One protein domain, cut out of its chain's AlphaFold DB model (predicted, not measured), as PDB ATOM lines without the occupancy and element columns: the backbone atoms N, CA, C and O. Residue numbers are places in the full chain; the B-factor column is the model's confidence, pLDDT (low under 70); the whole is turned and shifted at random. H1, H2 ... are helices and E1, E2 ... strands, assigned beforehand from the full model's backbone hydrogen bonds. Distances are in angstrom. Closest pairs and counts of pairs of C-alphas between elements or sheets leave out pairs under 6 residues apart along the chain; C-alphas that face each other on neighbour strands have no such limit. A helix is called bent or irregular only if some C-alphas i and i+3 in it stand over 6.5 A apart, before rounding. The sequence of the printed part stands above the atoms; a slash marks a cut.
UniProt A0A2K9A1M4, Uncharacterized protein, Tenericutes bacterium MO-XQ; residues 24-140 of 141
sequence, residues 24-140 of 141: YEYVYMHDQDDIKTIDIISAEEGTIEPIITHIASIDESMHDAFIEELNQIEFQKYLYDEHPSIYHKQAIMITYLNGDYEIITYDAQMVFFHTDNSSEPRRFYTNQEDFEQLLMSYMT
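Overview. This is residues 24 to 140 of the 141 residues of an uncharacterized protein of Tenericutes bacterium MO-XQ (UniProt A0A2K9A1M4). One strongly twisted sheet of six strands makes a wall, with H2 packed over one face at the E2, E1 and E3 end and H1 running next to H2, where it only grazes the sheet. From H1 a long link passes the far edge strand E6 and returns to E3. The printed part has 117 residues with six named strands and two named helices, in the order E1 E2 H1 E3 E4 E5 E6 H2. The sheet's order is E2 E1 E3 E4 E5 E6, antiparallel throughout, and the class is mixed, helices and strands. The whole is compact and rounded, with a radius of gyration of the C-alphas of 13.4 A and spans of 34 by 31 by 25 A.

Along the chain. Start at Tyr 24 and go on to C-alpha 35 at (-14.207, -13.245, 1.423), where E1 begins; it covers residues 35 to 44, 23.6 A, and bends by 69 degrees at residue 40. E2 is residues 51 to 57, 16.9 A. H1 is residues 60 to 72, 19.5 A, and irregular, with C-alphas 61 and 64 7.4 A apart. Find C-alpha 90 at (-33.924, -14.006, 1.461), where E3 begins, residues 90 to 96, 19.6 A. E4 is residues 101 to 104, E5 residues 108 to 113, 16.8 A, and E6 residues 118 to 125, 23.6 A. H2, residues 128 to 139, 16.4 A, ends at C-alpha 139 at (-30.082, -24.345, 2.791).

Arrangement. Begin with the sheet, whose strands' lines turn by 119 degrees from edge strand E2 to edge strand E6. E2 and E1 form a hairpin; look for N 53 and O 42, 2.8 A apart. E1 and E3 are antiparallel at 145 degrees, with N 39 and O 93 2.9 A apart. E3 E4 E5 E6 is a meander, each strand the antiparallel neighbour of the one before; N 94 and O 102 are 3.0 A apart, N 103 and O 110 2.9 A, and N 122 and O 109 2.8 A. E2, H1 and E3 form a split strand-helix-strand unit, two strands of one sheet that follow each other among the strands, with H1 between them in the chain and E1 between them in the sheet, and its crossover is right-handed. Two layers are formed by H2 on one face of the sheet, at a height over the sheet of 9.7 A. H2 lies over E1 and E3, only just across the strands, at 63 degrees to E1 on the local plane; its closest C-alphas to E1 are Leu 135 and Ile 40, 7.0 A apart. H1 only grazes the sheet with its residues 60 to 70. H1 and H2 only just touch, with 3 pairs of C-alphas within 8 A, the closest those of Leu 70 and Leu 134 at 7.4 A; they run opposite ways at a shallow tilt of 12 degrees. In the helices' backbones, 7 of 9 O i to N i+4 pairs in H1 and 7 of 8 in H2 are within hydrogen-bond range.

Size, cuts and confidence. The C-alphas farthest apart are those of Ser 61 and Asp 81, 39.7 A. The printed part has no cut. The link from H1 to E3, residues 73 to 89, is long, and its residues 76 to 77 pair antiparallel with residues 124 to 125 of E6. The mean pLDDT of the printed part is 92.6, with residues 24 and 140 under 70.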
ATOM      1  N   TYR A  24     -24.069  -9.255 -17.165       67.00
ATOM      2  CA  TYR A  24     -22.861  -9.033 -16.388       67.00
ATOM      3  C   TYR A  24     -22.828 -10.041 -15.248       67.00
ATOM      4  O   TYR A  24     -23.860 -10.337 -14.644       67.00
ATOM      5  N   GLU A  25     -21.635 -10.563 -14.978       77.06
ATOM      6  CA  GLU A  25     -21.343 -11.273 -13.735       77.06
ATOM      7  C   GLU A  25     -21.632 -10.354 -12.539       77.06
ATOM      8  O   GLU A  25     -21.640  -9.119 -12.662       77.06
ATOM      9  N   TYR A  26     -21.857 -10.955 -11.372       84.69
ATOM     10  CA  TYR A  26     -21.990 -10.183 -10.149       84.69
ATOM     11  C   TYR A  26     -20.699  -9.402  -9.865       84.69
ATOM     12  O   TYR A  26     -19.594  -9.943  -9.909       84.69
ATOM     13  N   VAL A  27     -20.839  -8.109  -9.567       87.56
ATOM     14  CA  VAL A  27     -19.702  -7.242  -9.242       87.56
ATOM     15  C   VAL A  27     -19.576  -7.142  -7.727       87.56
ATOM     16  O   VAL A  27     -20.300  -6.376  -7.084       87.56
ATOM     17  N   TYR A  28     -18.630  -7.907  -7.192       91.44
ATOM     18  CA  TYR A  28     -18.260  -7.921  -5.780       91.44
ATOM     19  C   TYR A  28     -17.677  -6.580  -5.334       91.44
ATOM     20  O   TYR A  28     -17.095  -5.828  -6.125       91.44
ATOM     21  N   MET A  29     -17.853  -6.266  -4.051       92.06
ATOM     22  CA  MET A  29     -17.299  -5.049  -3.461       92.06
ATOM     23  C   MET A  29     -15.770  -5.107  -3.326       92.06
ATOM     24  O   MET A  29     -15.100  -4.114  -3.615       92.06
ATOM     25  N   HIS A  30     -15.238  -6.255  -2.904       92.81
ATOM     26  CA  HIS A  30     -13.800  -6.513  -2.781       92.81
ATOM     27  C   HIS A  30     -13.405  -7.755  -3.584       92.81
ATOM     28  O   HIS A  30     -14.258  -8.420  -4.177       92.81
ATOM     29  N   ASP A  31     -12.106  -8.052  -3.617       92.44
ATOM     30  CA  ASP A  31     -11.596  -9.265  -4.251       92.44
ATOM     31  C   ASP A  31     -12.197 -10.509  -3.572       92.44
ATOM     32  O   ASP A  31     -12.369 -10.553  -2.353       92.44
ATOM     33  N   GLN A  32     -12.518 -11.539  -4.359       91.06
ATOM     34  CA  GLN A  32     -13.128 -12.768  -3.832       91.06
ATOM     35  C   GLN A  32     -12.208 -13.494  -2.834       91.06
ATOM     36  O   GLN A  32     -12.695 -14.120  -1.899       91.06
ATOM     37  N   ASP A  33     -10.887 -13.334  -2.976       93.12
ATOM     38  CA  ASP A  33      -9.886 -13.854  -2.034       93.12
ATOM     39  C   ASP A  33      -9.993 -13.216  -0.630       93.12
ATOM     40  O   ASP A  33      -9.493 -13.778   0.346       93.12
ATOM     41  N   ASP A  34     -10.650 -12.055  -0.512       95.69
ATOM     42  CA  ASP A  34     -10.897 -11.368   0.759       95.69
ATOM     43  C   ASP A  34     -12.226 -11.786   1.412       95.69
ATOM     44  O   ASP A  34     -12.593 -11.242   2.460       95.69
ATOM     45  N   ILE A  35     -12.972 -12.728   0.828       96.44
ATOM     46  CA  ILE A  35     -14.207 -13.245   1.423       96.44
ATOM     47  C   ILE A  35     -13.862 -14.064   2.668       96.44
ATOM     48  O   ILE A  35     -13.040 -14.976   2.652       96.44
ATOM     49  N   LYS A  36     -14.518 -13.728   3.779       97.25
ATOM     50  CA  LYS A  36     -14.360 -14.404   5.068       97.25
ATOM     51  C   LYS A  36     -15.506 -15.369   5.346       97.25
ATOM     52  O   LYS A  36     -15.268 -16.479   5.811       97.25
ATOM     53  N   THR A  37     -16.744 -14.930   5.136       97.69
ATOM     54  CA  THR A  37     -17.938 -15.768   5.302       97.69
ATOM     55  C   THR A  37     -18.983 -15.437   4.251       97.69
ATOM     56  O   THR A  37     -19.090 -14.294   3.800       97.69
ATOM     57  N   ILE A  38     -19.773 -16.450   3.906       98.19
ATOM     58  CA  ILE A  38     -20.971 -16.328   3.085       98.19
ATOM     59  C   ILE A  38     -22.116 -16.932   3.893       98.19
ATOM     60  O   ILE A  38     -22.042 -18.084   4.325       98.19
ATOM     61  N   ASP A  39     -23.167 -16.152   4.105       98.25
ATOM     62  CA  ASP A  39     -24.342 -16.550   4.869       98.25
ATOM     63  C   ASP A  39     -25.616 -16.317   4.052       98.25
ATOM     64  O   ASP A  39     -25.743 -15.333   3.326       98.25
ATOM     65  N   ILE A  40     -26.593 -17.203   4.207       98.12
ATOM     66  CA  ILE A  40     -27.967 -16.992   3.759       98.12
ATOM     67  C   ILE A  40     -28.728 -16.386   4.929       98.12
ATOM     68  O   ILE A  40     -28.749 -16.933   6.037       98.12
ATOM     69  N   ILE A  41     -29.359 -15.244   4.687       98.00
ATOM     70  CA  ILE A  41     -30.023 -14.446   5.715       98.00
ATOM     71  C   ILE A  41     -31.400 -13.971   5.247       98.00
ATOM     72  O   ILE A  41     -31.751 -14.054   4.069       98.00
ATOM     73  N   SER A  42     -32.168 -13.396   6.165       97.00
ATOM     74  CA  SER A  42     -33.189 -12.403   5.842       97.00
ATOM     75  C   SER A  42     -32.923 -11.112   6.609       97.00
ATOM     76  O   SER A  42     -32.429 -11.130   7.739       97.00
ATOM     77  N   ALA A  43     -33.232  -9.978   5.982       95.56
ATOM     78  CA  ALA A  43     -33.058  -8.659   6.578       95.56
ATOM     79  C   ALA A  43     -34.415  -7.987   6.818       95.56
ATOM     80  O   ALA A  43     -35.294  -8.001   5.953       95.56
ATOM     81  N   GLU A  44     -34.569  -7.345   7.971       95.31
ATOM     82  CA  GLU A  44     -35.697  -6.468   8.290       95.31
ATOM     83  C   GLU A  44     -35.219  -5.035   8.535       95.31
ATOM     84  O   GLU A  44     -34.057  -4.794   8.878       95.31
ATOM     85  N   GLU A  45     -36.125  -4.073   8.354       92.75
ATOM     86  CA  GLU A  45     -35.851  -2.671   8.661       92.75
ATOM     87  C   GLU A  45     -35.539  -2.511  10.154       92.75
ATOM     88  O   GLU A  45     -36.367  -2.804  11.017       92.75
ATOM     89  N   GLY A  46     -34.342  -2.015  10.463       87.31
ATOM     90  CA  GLY A  46     -33.988  -1.571  11.804       87.31
ATOM     91  C   GLY A  46     -33.825  -0.055  11.875       87.31
ATOM     92  O   GLY A  46     -33.823   0.654  10.871       87.31
ATOM     93  N   THR A  47     -33.702   0.467  13.094       81.19
ATOM     94  CA  THR A  47     -33.656   1.918  13.341       81.19
ATOM     95  C   THR A  47     -32.346   2.570  12.882       81.19
ATOM     96  O   THR A  47     -32.327   3.765  12.598       81.19
ATOM     97  N   ILE A  48     -31.247   1.810  12.873       80.38
ATOM     98  CA  ILE A  48     -29.894   2.291  12.538       80.38
ATOM     99  C   ILE A  48     -29.258   1.349  11.513       80.38
ATOM    100  O   ILE A  48     -28.797   1.799  10.472       80.38
ATOM    101  N   GLU A  49     -29.298   0.046  11.790       85.38
ATOM    102  CA  GLU A  49     -28.811  -1.021  10.915       85.38
ATOM    103  C   GLU A  49     -29.932  -2.038  10.668       85.38
ATOM    104  O   GLU A  49     -30.858  -2.113  11.484       85.38
ATOM    105  N   PRO A  50     -29.871  -2.826   9.580       91.19
ATOM    106  CA  PRO A  50     -30.808  -3.918   9.359       91.19
ATOM    107  C   PRO A  50     -30.798  -4.922  10.510       91.19
ATOM    108  O   PRO A  50     -29.750  -5.262  11.061       91.19
ATOM    109  N   ILE A  51     -31.968  -5.462  10.827       94.81
ATOM    110  CA  ILE A  51     -32.074  -6.608  11.726       94.81
ATOM    111  C   ILE A  51     -31.841  -7.862  10.883       94.81
ATOM    112  O   ILE A  51     -32.649  -8.186  10.013       94.81
ATOM    113  N   ILE A  52     -30.725  -8.549  11.129       96.75
ATOM    114  CA  ILE A  52     -30.325  -9.745  10.381       96.75
ATOM    115  C   ILE A  52     -30.829 -11.000  11.088       96.75
ATOM    116  O   ILE A  52     -30.473 -11.266  12.238       96.75
ATOM    117  N   THR A  53     -31.622 -11.798  10.380       97.25
ATOM    118  CA  THR A  53     -31.955 -13.168  10.775       97.25
ATOM    119  C   THR A  53     -31.101 -14.124   9.961       97.25
ATOM    120  O   THR A  53     -31.226 -14.205   8.742       97.25
ATOM    121  N   HIS A  54     -30.223 -14.851  10.641       97.00
ATOM    122  CA  HIS A  54     -29.393 -15.873  10.017       97.00
ATOM    123  C   HIS A  54     -30.218 -17.123   9.692       97.00
ATOM    124  O   HIS A  54     -30.999 -17.576  10.532       97.00
ATOM    125  N   ILE A  55     -30.071 -17.652   8.475       96.69
ATOM    126  CA  ILE A  55     -30.793 -18.839   7.997       96.69
ATOM    127  C   ILE A  55     -29.829 -20.018   7.852       96.69
ATOM    128  O   ILE A  55     -30.104 -21.092   8.385       96.69
ATOM    129  N   ALA A  56     -28.712 -19.822   7.149       96.50
ATOM    130  CA  ALA A  56     -27.686 -20.840   6.941       96.50
ATOM    131  C   ALA A  56     -26.313 -20.192   6.719       96.50
ATOM    132  O   ALA A  56     -26.231 -19.082   6.204       96.50
ATOM    133  N   SER A  57     -25.242 -20.892   7.085       96.56
ATOM    134  CA  SER A  57     -23.871 -20.515   6.714       96.56
ATOM    135  C   SER A  57     -23.388 -21.444   5.613       96.56
ATOM    136  O   SER A  57     -23.596 -22.652   5.705       96.56
ATOM    137  N   ILE A  58     -22.722 -20.896   4.600       96.56
ATOM    138  CA  ILE A  58     -22.056 -21.701   3.578       96.56
ATOM    139  C   ILE A  58     -20.703 -22.139   4.140       96.56
ATOM    140  O   ILE A  58     -19.879 -21.293   4.505       96.56
ATOM    141  N   ASP A  59     -20.471 -23.449   4.215       94.19
ATOM    142  CA  ASP A  59     -19.177 -23.986   4.640       94.19
ATOM    143  C   ASP A  59     -18.046 -23.454   3.752       94.19
ATOM    144  O   ASP A  59     -18.186 -23.380   2.533       94.19
ATOM    145  N   GLU A  60     -16.894 -23.158   4.355       93.56
ATOM    146  CA  GLU A  60     -15.711 -22.617   3.662       93.56
ATOM    147  C   GLU A  60     -15.282 -23.489   2.471       93.56
ATOM    148  O   GLU A  60     -14.954 -22.982   1.403       93.56
ATOM    149  N   SER A  61     -15.384 -24.818   2.594       94.44
ATOM    150  CA  SER A  61     -15.078 -25.746   1.496       94.44
ATOM    151  C   SER A  61     -16.038 -25.665   0.304       94.44
ATOM    152  O   SER A  61     -15.774 -26.287  -0.722       94.44
ATOM    153  N   MET A  62     -17.170 -24.977   0.456       95.31
ATOM    154  CA  MET A  62     -18.185 -24.775  -0.577       95.31
ATOM    155  C   MET A  62     -18.211 -23.339  -1.115       95.31
ATOM    156  O   MET A  62     -19.000 -23.067  -2.017       95.31
ATOM    157  N   HIS A  63     -17.371 -22.425  -0.608       94.44
ATOM    158  CA  HIS A  63     -17.361 -21.021  -1.050       94.44
ATOM    159  C   HIS A  63     -17.091 -20.898  -2.547       94.44
ATOM    160  O   HIS A  63     -17.876 -20.263  -3.240       94.44
ATOM    161  N   ASP A  64     -16.057 -21.569  -3.058       94.19
ATOM    162  CA  ASP A  64     -15.708 -21.517  -4.484       94.19
ATOM    163  C   ASP A  64     -16.868 -21.978  -5.377       94.19
ATOM    164  O   ASP A  64     -17.191 -21.320  -6.363       94.19
ATOM    165  N   ALA A  65     -17.529 -23.080  -5.006       95.31
ATOM    166  CA  ALA A  65     -18.669 -23.612  -5.750       95.31
ATOM    167  C   ALA A  65     -19.867 -22.653  -5.706       95.31
ATOM    168  O   ALA A  65     -20.472 -22.366  -6.737       95.31
ATOM    169  N   PHE A  66     -20.165 -22.099  -4.529       95.81
ATOM    170  CA  PHE A  66     -21.232 -21.119  -4.360       95.81
ATOM    171  C   PHE A  66     -20.988 -19.865  -5.210       95.81
ATOM    172  O   PHE A  66     -21.895 -19.388  -5.888       95.81
ATOM    173  N   ILE A  67     -19.763 -19.337  -5.194       94.62
ATOM    174  CA  ILE A  67     -19.363 -18.157  -5.967       94.62
ATOM    175  C   ILE A  67     -19.397 -18.449  -7.469       94.62
ATOM    176  O   ILE A  67     -19.880 -17.618  -8.241       94.62
ATOM    177  N   GLU A  68     -18.938 -19.625  -7.901       93.56
ATOM    178  CA  GLU A  68     -19.026 -20.051  -9.299       93.56
ATOM    179  C   GLU A  68     -20.484 -20.086  -9.774       93.56
ATOM    180  O   GLU A  68     -20.785 -19.520 -10.826       93.56
ATOM    181  N   GLU A  69     -21.388 -20.680  -8.988       94.38
ATOM    182  CA  GLU A  69     -22.824 -20.740  -9.281       94.38
ATOM    183  C   GLU A  69     -23.482 -19.353  -9.267       94.38
ATOM    184  O   GLU A  69     -24.242 -19.030 -10.182       94.38
ATOM    185  N   LEU A  70     -23.155 -18.498  -8.292       94.06
ATOM    186  CA  LEU A  70     -23.637 -17.115  -8.234       94.06
ATOM    187  C   LEU A  70     -23.204 -16.317  -9.470       94.06
ATOM    188  O   LEU A  70     -23.993 -15.545 -10.011       94.06
ATOM    189  N   ASN A  71     -21.984 -16.533  -9.963       91.31
ATOM    190  CA  ASN A  71     -21.484 -15.876 -11.173       91.31
ATOM    191  C   ASN A  71     -22.141 -16.395 -12.464       91.31
ATOM    192  O   ASN A  71     -22.052 -15.722 -13.489       91.31
ATOM    193  N   GLN A  72     -22.822 -17.550 -12.433       90.81
ATOM    194  CA  GLN A  72     -23.649 -18.012 -13.557       90.81
ATOM    195  C   GLN A  72     -25.009 -17.308 -13.626       90.81
ATOM    196  O   GLN A  72     -25.683 -17.379 -14.656       90.81
ATOM    197  N   ILE A  73     -25.433 -16.642 -12.549       92.06
ATOM    198  CA  ILE A  73     -26.677 -15.877 -12.533       92.06
ATOM    199  C   ILE A  73     -26.472 -14.579 -13.323       92.06
ATOM    200  O   ILE A  73     -25.533 -13.823 -13.088       92.06
ATOM    201  N   GLU A  74     -27.375 -14.292 -14.263       89.31
ATOM    202  CA  GLU A  74     -27.282 -13.090 -15.091       89.31
ATOM    203  C   GLU A  74     -27.768 -11.843 -14.340       89.31
ATOM    204  O   GLU A  74     -28.968 -11.653 -14.132       89.31
ATOM    205  N   PHE A  75     -26.848 -10.932 -14.016       89.12
ATOM    206  CA  PHE A  75     -27.188  -9.627 -13.459       89.12
ATOM    207  C   PHE A  75     -27.291  -8.579 -14.572       89.12
ATOM    208  O   PHE A  75     -26.409  -8.404 -15.417       89.12
ATOM    209  N   GLN A  76     -28.402  -7.850 -14.573       87.25
ATOM    210  CA  GLN A  76     -28.721  -6.814 -15.546       87.25
ATOM    211  C   GLN A  76     -28.786  -5.446 -14.878       87.25
ATOM    212  O   GLN A  76     -29.125  -5.298 -13.701       87.25
ATOM    213  N   LYS A  77     -28.498  -4.400 -15.655       83.56
ATOM    214  CA  LYS A  77     -28.649  -3.025 -15.183       83.56
ATOM    215  C   LYS A  77     -30.118  -2.739 -14.869       83.56
ATOM    216  O   LYS A  77     -30.986  -2.959 -15.708       83.56
ATOM    217  N   TYR A  78     -30.380  -2.158 -13.702       83.38
ATOM    218  CA  TYR A  78     -31.721  -1.713 -13.344       83.38
ATOM    219  C   TYR A  78     -32.137  -0.496 -14.190       83.38
ATOM    220  O   TYR A  78     -31.414   0.503 -14.238       83.38
ATOM    221  N   LEU A  79     -33.280  -0.582 -14.876       81.38
ATOM    222  CA  LEU A  79     -33.778   0.461 -15.791       81.38
ATOM    223  C   LEU A  79     -35.079   1.129 -15.322       81.38
ATOM    224  O   LEU A  79     -35.597   2.000 -16.019       81.38
ATOM    225  N   TYR A  80     -35.612   0.719 -14.171       79.50
ATOM    226  CA  TYR A  80     -36.894   1.191 -13.658       79.50
ATOM    227  C   TYR A  80     -36.714   2.270 -12.582       79.50
ATOM    228  O   TYR A  80     -35.683   2.331 -11.912       79.50
ATOM    229  N   ASP A  81     -37.747   3.097 -12.399       78.25
ATOM    230  CA  ASP A  81     -37.809   4.120 -11.340       78.25
ATOM    231  C   ASP A  81     -38.118   3.526  -9.953       78.25
ATOM    232  O   ASP A  81     -38.153   4.232  -8.946       78.25
ATOM    233  N   GLU A  82     -38.359   2.220  -9.891       82.56
ATOM    234  CA  GLU A  82     -38.557   1.501  -8.645       82.56
ATOM    235  C   GLU A  82     -37.275   1.501  -7.787       82.56
ATOM    236  O   GLU A  82     -36.133   1.605  -8.254       82.56
ATOM    237  N   HIS A  83     -37.481   1.435  -6.475       83.12
ATOM    238  CA  HIS A  83     -36.422   1.432  -5.476       83.12
ATOM    239  C   HIS A  83     -36.476   0.099  -4.727       83.12
ATOM    240  O   HIS A  83     -37.046   0.049  -3.634       83.12
ATOM    241  N   PRO A  84     -35.948  -0.987  -5.321       89.12
ATOM    242  CA  PRO A  84     -35.918  -2.277  -4.655       89.12
ATOM    243  C   PRO A  84     -35.087  -2.168  -3.374       89.12
ATOM    244  O   PRO A  84     -34.098  -1.431  -3.311       89.12
ATOM    245  N   SER A  85     -35.523  -2.878  -2.337       92.25
ATOM    246  CA  SER A  85     -34.844  -2.946  -1.045       92.25
ATOM    247  C   SER A  85     -34.378  -4.368  -0.751       92.25
ATOM    248  O   SER A  85     -34.901  -5.333  -1.315       92.25
ATOM    249  N   ILE A  86     -33.419  -4.482   0.168       95.12
ATOM    250  CA  ILE A  86     -32.939  -5.764   0.703       95.12
ATOM    251  C   ILE A  86     -33.905  -6.387   1.730       95.12
ATOM    252  O   ILE A  86     -33.699  -7.512   2.173       95.12
ATOM    253  N   TYR A  87     -34.933  -5.646   2.157       95.69
ATOM    254  CA  TYR A  87     -35.766  -6.017   3.297       95.69
ATOM    255  C   TYR A  87     -36.866  -7.008   2.921       95.69
ATOM    256  O   TYR A  87     -37.419  -6.958   1.822       95.69
ATOM    257  N   HIS A  88     -37.217  -7.875   3.874       93.00
ATOM    258  CA  HIS A  88     -38.263  -8.896   3.752       93.00
ATOM    259  C   HIS A  88     -38.032  -9.889   2.601       93.00
ATOM    260  O   HIS A  88     -38.981 -10.424   2.027       93.00
ATOM    261  N   LYS A  89     -36.760 -10.138   2.276       94.75
ATOM    262  CA  LYS A  89     -36.303 -11.079   1.250       94.75
ATOM    263  C   LYS A  89     -35.253 -12.012   1.843       94.75
ATOM    264  O   LYS A  89     -34.577 -11.652   2.808       94.75
ATOM    265  N   GLN A  90     -35.122 -13.200   1.260       95.94
ATOM    266  CA  GLN A  90     -33.924 -14.006   1.461       95.94
ATOM    267  C   GLN A  90     -32.774 -13.366   0.686       95.94
ATOM    268  O   GLN A  90     -32.964 -12.872  -0.428       95.94
ATOM    269  N   ALA A  91     -31.605 -13.337   1.305       97.62
ATOM    270  CA  ALA A  91     -30.449 -12.644   0.779       97.62
ATOM    271  C   ALA A  91     -29.172 -13.430   1.056       97.62
ATOM    272  O   ALA A  91     -29.099 -14.223   1.997       97.62
ATOM    273  N   ILE A  92     -28.161 -13.153   0.244       98.00
ATOM    274  CA  ILE A  92     -26.780 -13.566   0.476       98.00
ATOM    275  C   ILE A  92     -26.114 -12.437   1.255       98.00
ATOM    276  O   ILE A  92     -26.211 -11.278   0.855       98.00
ATOM    277  N   MET A  93     -25.445 -12.765   2.352       98.19
ATOM    278  CA  MET A  93     -24.552 -11.861   3.060       98.19
ATOM    279  C   MET A  93     -23.116 -12.333   2.858       98.19
ATOM    280  O   MET A  93     -22.753 -13.413   3.319       98.19
ATOM    281  N   ILE A  94     -22.301 -11.522   2.189       98.25
ATOM    282  CA  ILE A  94     -20.864 -11.767   2.039       98.25
ATOM    283  C   ILE A  94     -20.145 -10.841   3.011       98.25
ATOM    284  O   ILE A  94     -20.308  -9.625   2.936       98.25
ATOM    285  N   THR A  95     -19.372 -11.409   3.935       98.00
ATOM    286  CA  THR A  95     -18.525 -10.648   4.864       98.00
ATOM    287  C   THR A  95     -17.071 -10.789   4.453       98.00
ATOM    288  O   THR A  95     -16.587 -11.903   4.255       98.00
ATOM    289  N   TYR A  96     -16.361  -9.670   4.387       97.81
ATOM    290  CA  TYR A  96     -14.970  -9.600   3.963       97.81
ATOM    291  C   TYR A  96     -14.002  -9.575   5.153       97.81
ATOM    292  O   TYR A  96     -14.371  -9.274   6.295       97.81
ATOM    293  N   LEU A  97     -12.727  -9.882   4.906       96.81
ATOM    294  CA  LEU A  97     -11.670  -9.908   5.925       96.81
ATOM    295  C   LEU A  97     -11.484  -8.559   6.634       96.81
ATOM    296  O   LEU A  97     -11.117  -8.531   7.811       96.81
ATOM    297  N   ASN A  98     -11.756  -7.452   5.939       95.62
ATOM    298  CA  ASN A  98     -11.664  -6.097   6.484       95.62
ATOM    299  C   ASN A  98     -12.862  -5.704   7.380       95.62
ATOM    300  O   ASN A  98     -12.824  -4.644   8.006       95.62
ATOM    301  N   GLY A  99     -13.885  -6.560   7.477       95.81
ATOM    302  CA  GLY A  99     -15.099  -6.336   8.264       95.81
ATOM    303  C   GLY A  99     -16.246  -5.679   7.497       95.81
ATOM    304  O   GLY A  99     -17.348  -5.615   8.042       95.81
ATOM    305  N   ASP A 100     -16.021  -5.222   6.264       97.12
ATOM    306  CA  ASP A 100     -17.109  -4.801   5.384       97.12
ATOM    307  C   ASP A 100     -17.983  -6.007   5.046       97.12
ATOM    308  O   ASP A 100     -17.527  -7.156   5.027       97.12
ATOM    309  N   TYR A 101     -19.247  -5.748   4.750       97.06
ATOM    310  CA  TYR A 101     -20.148  -6.788   4.283       97.06
ATOM    311  C   TYR A 101     -21.148  -6.231   3.287       97.06
ATOM    312  O   TYR A 101     -21.440  -5.036   3.258       97.06
ATOM    313  N   GLU A 102     -21.697  -7.107   2.463       97.31
ATOM    314  CA  GLU A 102     -22.762  -6.758   1.538       97.31
ATOM    315  C   GLU A 102     -23.916  -7.739   1.634       97.31
ATOM    316  O   GLU A 102     -23.722  -8.931   1.859       97.31
ATOM    317  N   ILE A 103     -25.125  -7.209   1.477       97.69
ATOM    318  CA  ILE A 103     -26.367  -7.973   1.441       97.69
ATOM    319  C   ILE A 103     -26.910  -7.900   0.023       97.69
ATOM    320  O   ILE A 103     -27.090  -6.801  -0.501       97.69
ATOM    321  N   ILE A 104     -27.185  -9.054  -0.570       96.69
ATOM    322  CA  ILE A 104     -27.528  -9.224  -1.981       96.69
ATOM    323  C   ILE A 104     -28.873  -9.946  -2.065       96.69
ATOM    324  O   ILE A 104     -29.014 -11.052  -1.549       96.69
ATOM    325  N   THR A 105     -29.857  -9.339  -2.722       96.44
ATOM    326  CA  THR A 105     -31.123  -9.978  -3.118       96.44
ATOM    327  C   THR A 105     -31.173 -10.134  -4.635       96.44
ATOM    328  O   THR A 105     -30.239  -9.749  -5.329       96.44
ATOM    329  N   TYR A 106     -32.277 -10.647  -5.181       94.69
ATOM    330  CA  TYR A 106     -32.464 -10.782  -6.632       94.69
ATOM    331  C   TYR A 106     -32.556  -9.437  -7.398       94.69
ATOM    332  O   TYR A 106     -32.559  -9.403  -8.627       94.69
ATOM    333  N   ASP A 107     -32.670  -8.307  -6.704       93.69
ATOM    334  CA  ASP A 107     -32.926  -6.990  -7.306       93.69
ATOM    335  C   ASP A 107     -32.258  -5.808  -6.578       93.69
ATOM    336  O   ASP A 107     -32.360  -4.658  -7.016       93.69
ATOM    337  N   ALA A 108     -31.582  -6.050  -5.456       94.50
ATOM    338  CA  ALA A 108     -30.955  -5.010  -4.657       94.50
ATOM    339  C   ALA A 108     -29.674  -5.509  -3.998       94.50
ATOM    340  O   ALA A 108     -29.514  -6.686  -3.684       94.50
ATOM    341  N   GLN A 109     -28.781  -4.566  -3.730       95.19
ATOM    342  CA  GLN A 109     -27.614  -4.777  -2.893       95.19
ATOM    343  C   GLN A 109     -27.468  -3.613  -1.926       95.19
ATOM    344  O   GLN A 109     -27.775  -2.465  -2.258       95.19
ATOM    345  N   MET A 110     -26.975  -3.902  -0.733       95.12
ATOM    346  CA  MET A 110     -26.541  -2.888   0.212       95.12
ATOM    347  C   MET A 110     -25.163  -3.260   0.731       95.12
ATOM    348  O   MET A 110     -24.996  -4.329   1.314       95.12
ATOM    349  N   VAL A 111     -24.192  -2.386   0.494       95.25
ATOM    350  CA  VAL A 111     -22.821  -2.524   0.993       95.25
ATOM    351  C   VAL A 111     -22.711  -1.749   2.297       95.25
ATOM    352  O   VAL A 111     -23.204  -0.625   2.371       95.25
ATOM    353  N   PHE A 112     -22.076  -2.332   3.305       95.25
ATOM    354  CA  PHE A 112     -21.837  -1.742   4.614       95.25
ATOM    355  C   PHE A 112     -20.339  -1.645   4.868       95.25
ATOM    356  O   PHE A 112     -19.613  -2.635   4.771       95.25
ATOM    357  N   PHE A 113     -19.896  -0.441   5.213       94.88
ATOM    358  CA  PHE A 113     -18.493  -0.113   5.412       94.88
ATOM    359  C   PHE A 113     -18.172  -0.058   6.900       94.88
ATOM    360  O   PHE A 113     -18.660   0.809   7.631       94.88
ATOM    361  N   HIS A 114     -17.305  -0.956   7.357       92.50
ATOM    362  CA  HIS A 114     -16.926  -1.043   8.764       92.50
ATOM    363  C   HIS A 114     -16.146   0.193   9.230       92.50
ATOM    364  O   HIS A 114     -16.237   0.608  10.384       92.50
ATOM    365  N   THR A 115     -15.367   0.806   8.335       91.25
ATOM    366  CA  THR A 115     -14.460   1.906   8.692       91.25
ATOM    367  C   THR A 115     -15.172   3.184   9.123       91.25
ATOM    368  O   THR A 115     -14.649   3.912   9.968       91.25
ATOM    369  N   ASP A 116     -16.331   3.486   8.538       92.06
ATOM    370  CA  ASP A 116     -17.070   4.730   8.783       92.06
ATOM    371  C   ASP A 116     -18.546   4.515   9.153       92.06
ATOM    372  O   ASP A 116     -19.265   5.493   9.363       92.06
ATOM    373  N   ASN A 117     -18.973   3.255   9.313       90.06
ATOM    374  CA  ASN A 117     -20.350   2.848   9.598       90.06
ATOM    375  C   ASN A 117     -21.359   3.431   8.596       90.06
ATOM    376  O   ASN A 117     -22.468   3.825   8.969       90.06
ATOM    377  N   SER A 118     -20.958   3.544   7.329       93.12
ATOM    378  CA  SER A 118     -21.830   3.972   6.240       93.12
ATOM    379  C   SER A 118     -22.367   2.782   5.446       93.12
ATOM    380  O   SER A 118     -21.873   1.658   5.551       93.12
ATOM    381  N   SER A 119     -23.401   3.034   4.641       93.00
ATOM    382  CA  SER A 119     -23.908   2.054   3.689       93.00
ATOM    383  C   SER A 119     -24.236   2.673   2.336       93.00
ATOM    384  O   SER A 119     -24.615   3.844   2.233       93.00
ATOM    385  N   GLU A 120     -24.089   1.874   1.281       92.94
ATOM    386  CA  GLU A 120     -24.349   2.271  -0.100       92.94
ATOM    387  C   GLU A 120     -25.331   1.290  -0.763       92.94
ATOM    388  O   GLU A 120     -25.024   0.100  -0.891       92.94
ATOM    389  N   PRO A 121     -26.512   1.757  -1.211       92.50
ATOM    390  CA  PRO A 121     -27.439   0.919  -1.954       92.50
ATOM    391  C   PRO A 121     -27.047   0.839  -3.434       92.50
ATOM    392  O   PRO A 121     -26.840   1.856  -4.102       92.50
ATOM    393  N   ARG A 122     -27.056  -0.374  -3.982       91.06
ATOM    394  CA  ARG A 122     -26.871  -0.668  -5.406       91.06
ATOM    395  C   ARG A 122     -28.087  -1.407  -5.953       91.06
ATOM    396  O   ARG A 122     -28.854  -2.020  -5.212       91.06
ATOM    397  N   ARG A 123     -28.296  -1.290  -7.265       89.69
ATOM    398  CA  ARG A 123     -29.458  -1.865  -7.953       89.69
ATOM    399  C   ARG A 123     -29.030  -2.610  -9.190       89.69
ATOM    400  O   ARG A 123     -28.241  -2.110  -9.994       89.69
ATOM    401  N   PHE A 124     -29.658  -3.746  -9.373       90.06
ATOM    402  CA  PHE A 124     -29.553  -4.583 -10.547       90.06
ATOM    403  C   PHE A 124     -30.859  -5.352 -10.672       90.06
ATOM    404  O   PHE A 124     -31.755  -5.234  -9.841       90.06
ATOM    405  N   TYR A 125     -30.982  -6.126 -11.729       86.88
ATOM    406  CA  TYR A 125     -32.071  -7.061 -11.904       86.88
ATOM    407  C   TYR A 125     -31.477  -8.432 -12.193       86.88
ATOM    408  O   TYR A 125     -30.636  -8.544 -13.082       86.88
ATOM    409  N   THR A 126     -31.914  -9.451 -11.466       91.38
ATOM    410  CA  THR A 126     -31.714 -10.846 -11.848       91.38
ATOM    411  C   THR A 126     -33.037 -11.610 -11.781       91.38
ATOM    412  O   THR A 126     -34.035 -11.130 -11.233       91.38
ATOM    413  N   ASN A 127     -33.067 -12.793 -12.389       92.88
ATOM    414  CA  ASN A 127     -34.181 -13.712 -12.273       92.88
ATOM    415  C   ASN A 127     -34.310 -14.192 -10.818       92.88
ATOM    416  O   ASN A 127     -33.415 -14.838 -10.274       92.88
ATOM    417  N   GLN A 128     -35.450 -13.879 -10.202       94.31
ATOM    418  CA  GLN A 128     -35.754 -14.272  -8.830       94.31
ATOM    419  C   GLN A 128     -35.746 -15.795  -8.642       94.31
ATOM    420  O   GLN A 128     -35.250 -16.258  -7.623       94.31
ATOM    421  N   GLU A 129     -36.257 -16.568  -9.605       95.50
ATOM    422  CA  GLU A 129     -36.332 -18.031  -9.496       95.50
ATOM    423  C   GLU A 129     -34.933 -18.659  -9.487       95.50
ATOM    424  O   GLU A 129     -34.645 -19.489  -8.628       95.50
ATOM    425  N   ASP A 130     -34.044 -18.200 -10.373       94.50
ATOM    426  CA  ASP A 130     -32.658 -18.681 -10.439       94.50
ATOM    427  C   ASP A 130     -31.898 -18.343  -9.143       94.50
ATOM    428  O   ASP A 130     -31.184 -19.180  -8.587       94.50
ATOM    429  N   PHE A 131     -32.105 -17.129  -8.616       96.00
ATOM    430  CA  PHE A 131     -31.510 -16.691  -7.354       96.00
ATOM    431  C   PHE A 131     -32.022 -17.499  -6.157       96.00
ATOM    432  O   PHE A 131     -31.232 -17.996  -5.358       96.00
ATOM    433  N   GLU A 132     -33.338 -17.672  -6.023       95.62
ATOM    434  CA  GLU A 132     -33.935 -18.450  -4.932       95.62
ATOM    435  C   GLU A 132     -33.548 -19.932  -5.010       95.62
ATOM    436  O   GLU A 132     -33.297 -20.555  -3.976       95.62
ATOM    437  N   GLN A 133     -33.432 -20.491  -6.218       95.62
ATOM    438  CA  GLN A 133     -32.979 -21.865  -6.417       95.62
ATOM    439  C   GLN A 133     -31.540 -22.068  -5.923       95.62
ATOM    440  O   GLN A 133     -31.281 -23.080  -5.263       95.62
ATOM    441  N   LEU A 134     -30.639 -21.112  -6.182       95.81
ATOM    442  CA  LEU A 134     -29.286 -21.116  -5.615       95.81
ATOM    443  C   LEU A 134     -29.335 -21.101  -4.082       95.81
ATOM    444  O   LEU A 134     -28.676 -21.905  -3.436       95.81
ATOM    445  N   LEU A 135     -30.146 -20.241  -3.462       96.44
ATOM    446  CA  LEU A 135     -30.231 -20.232  -1.995       96.44
ATOM    447  C   LEU A 135     -30.732 -21.579  -1.453       96.44
ATOM    448  O   LEU A 135     -30.216 -22.098  -0.463       96.44
ATOM    449  N   MET A 136     -31.737 -22.175  -2.095       95.06
ATOM    450  CA  MET A 136     -32.335 -23.433  -1.645       95.06
ATOM    451  C   MET A 136     -31.382 -24.631  -1.712       95.06
ATOM    452  O   MET A 136     -31.469 -25.505  -0.839       95.06
ATOM    453  N   SER A 137     -30.476 -24.691  -2.695       94.94
ATOM    454  CA  SER A 137     -29.500 -25.787  -2.800       94.94
ATOM    455  C   SER A 137     -28.516 -25.806  -1.626       94.94
ATOM    456  O   SER A 137     -28.095 -26.885  -1.204       94.94
ATOM    457  N   TYR A 138     -28.247 -24.640  -1.035       94.12
ATOM    458  CA  TYR A 138     -27.319 -24.468   0.085       94.12
ATOM    459  C   TYR A 138     -27.991 -24.356   1.466       94.12
ATOM    460  O   TYR A 138     -27.319 -24.403   2.491       94.12
ATOM    461  N   MET A 139     -29.323 -24.242   1.531       89.06
ATOM    462  CA  MET A 139     -30.082 -24.345   2.791       89.06
ATOM    463  C   MET A 139     -30.411 -25.793   3.190       89.06
ATOM    464  O   MET A 139     -30.864 -26.040   4.307       89.06
ATOM    465  N   THR A 140     -30.280 -26.740   2.258       69.69
ATOM    466  CA  THR A 140     -30.674 -28.150   2.442       69.69
ATOM    467  C   THR A 140     -29.492 -29.119   2.550       69.69
ATOM    468  O   THR A 140     -29.721 -30.321   2.722       69.69
TER     469      THR A 140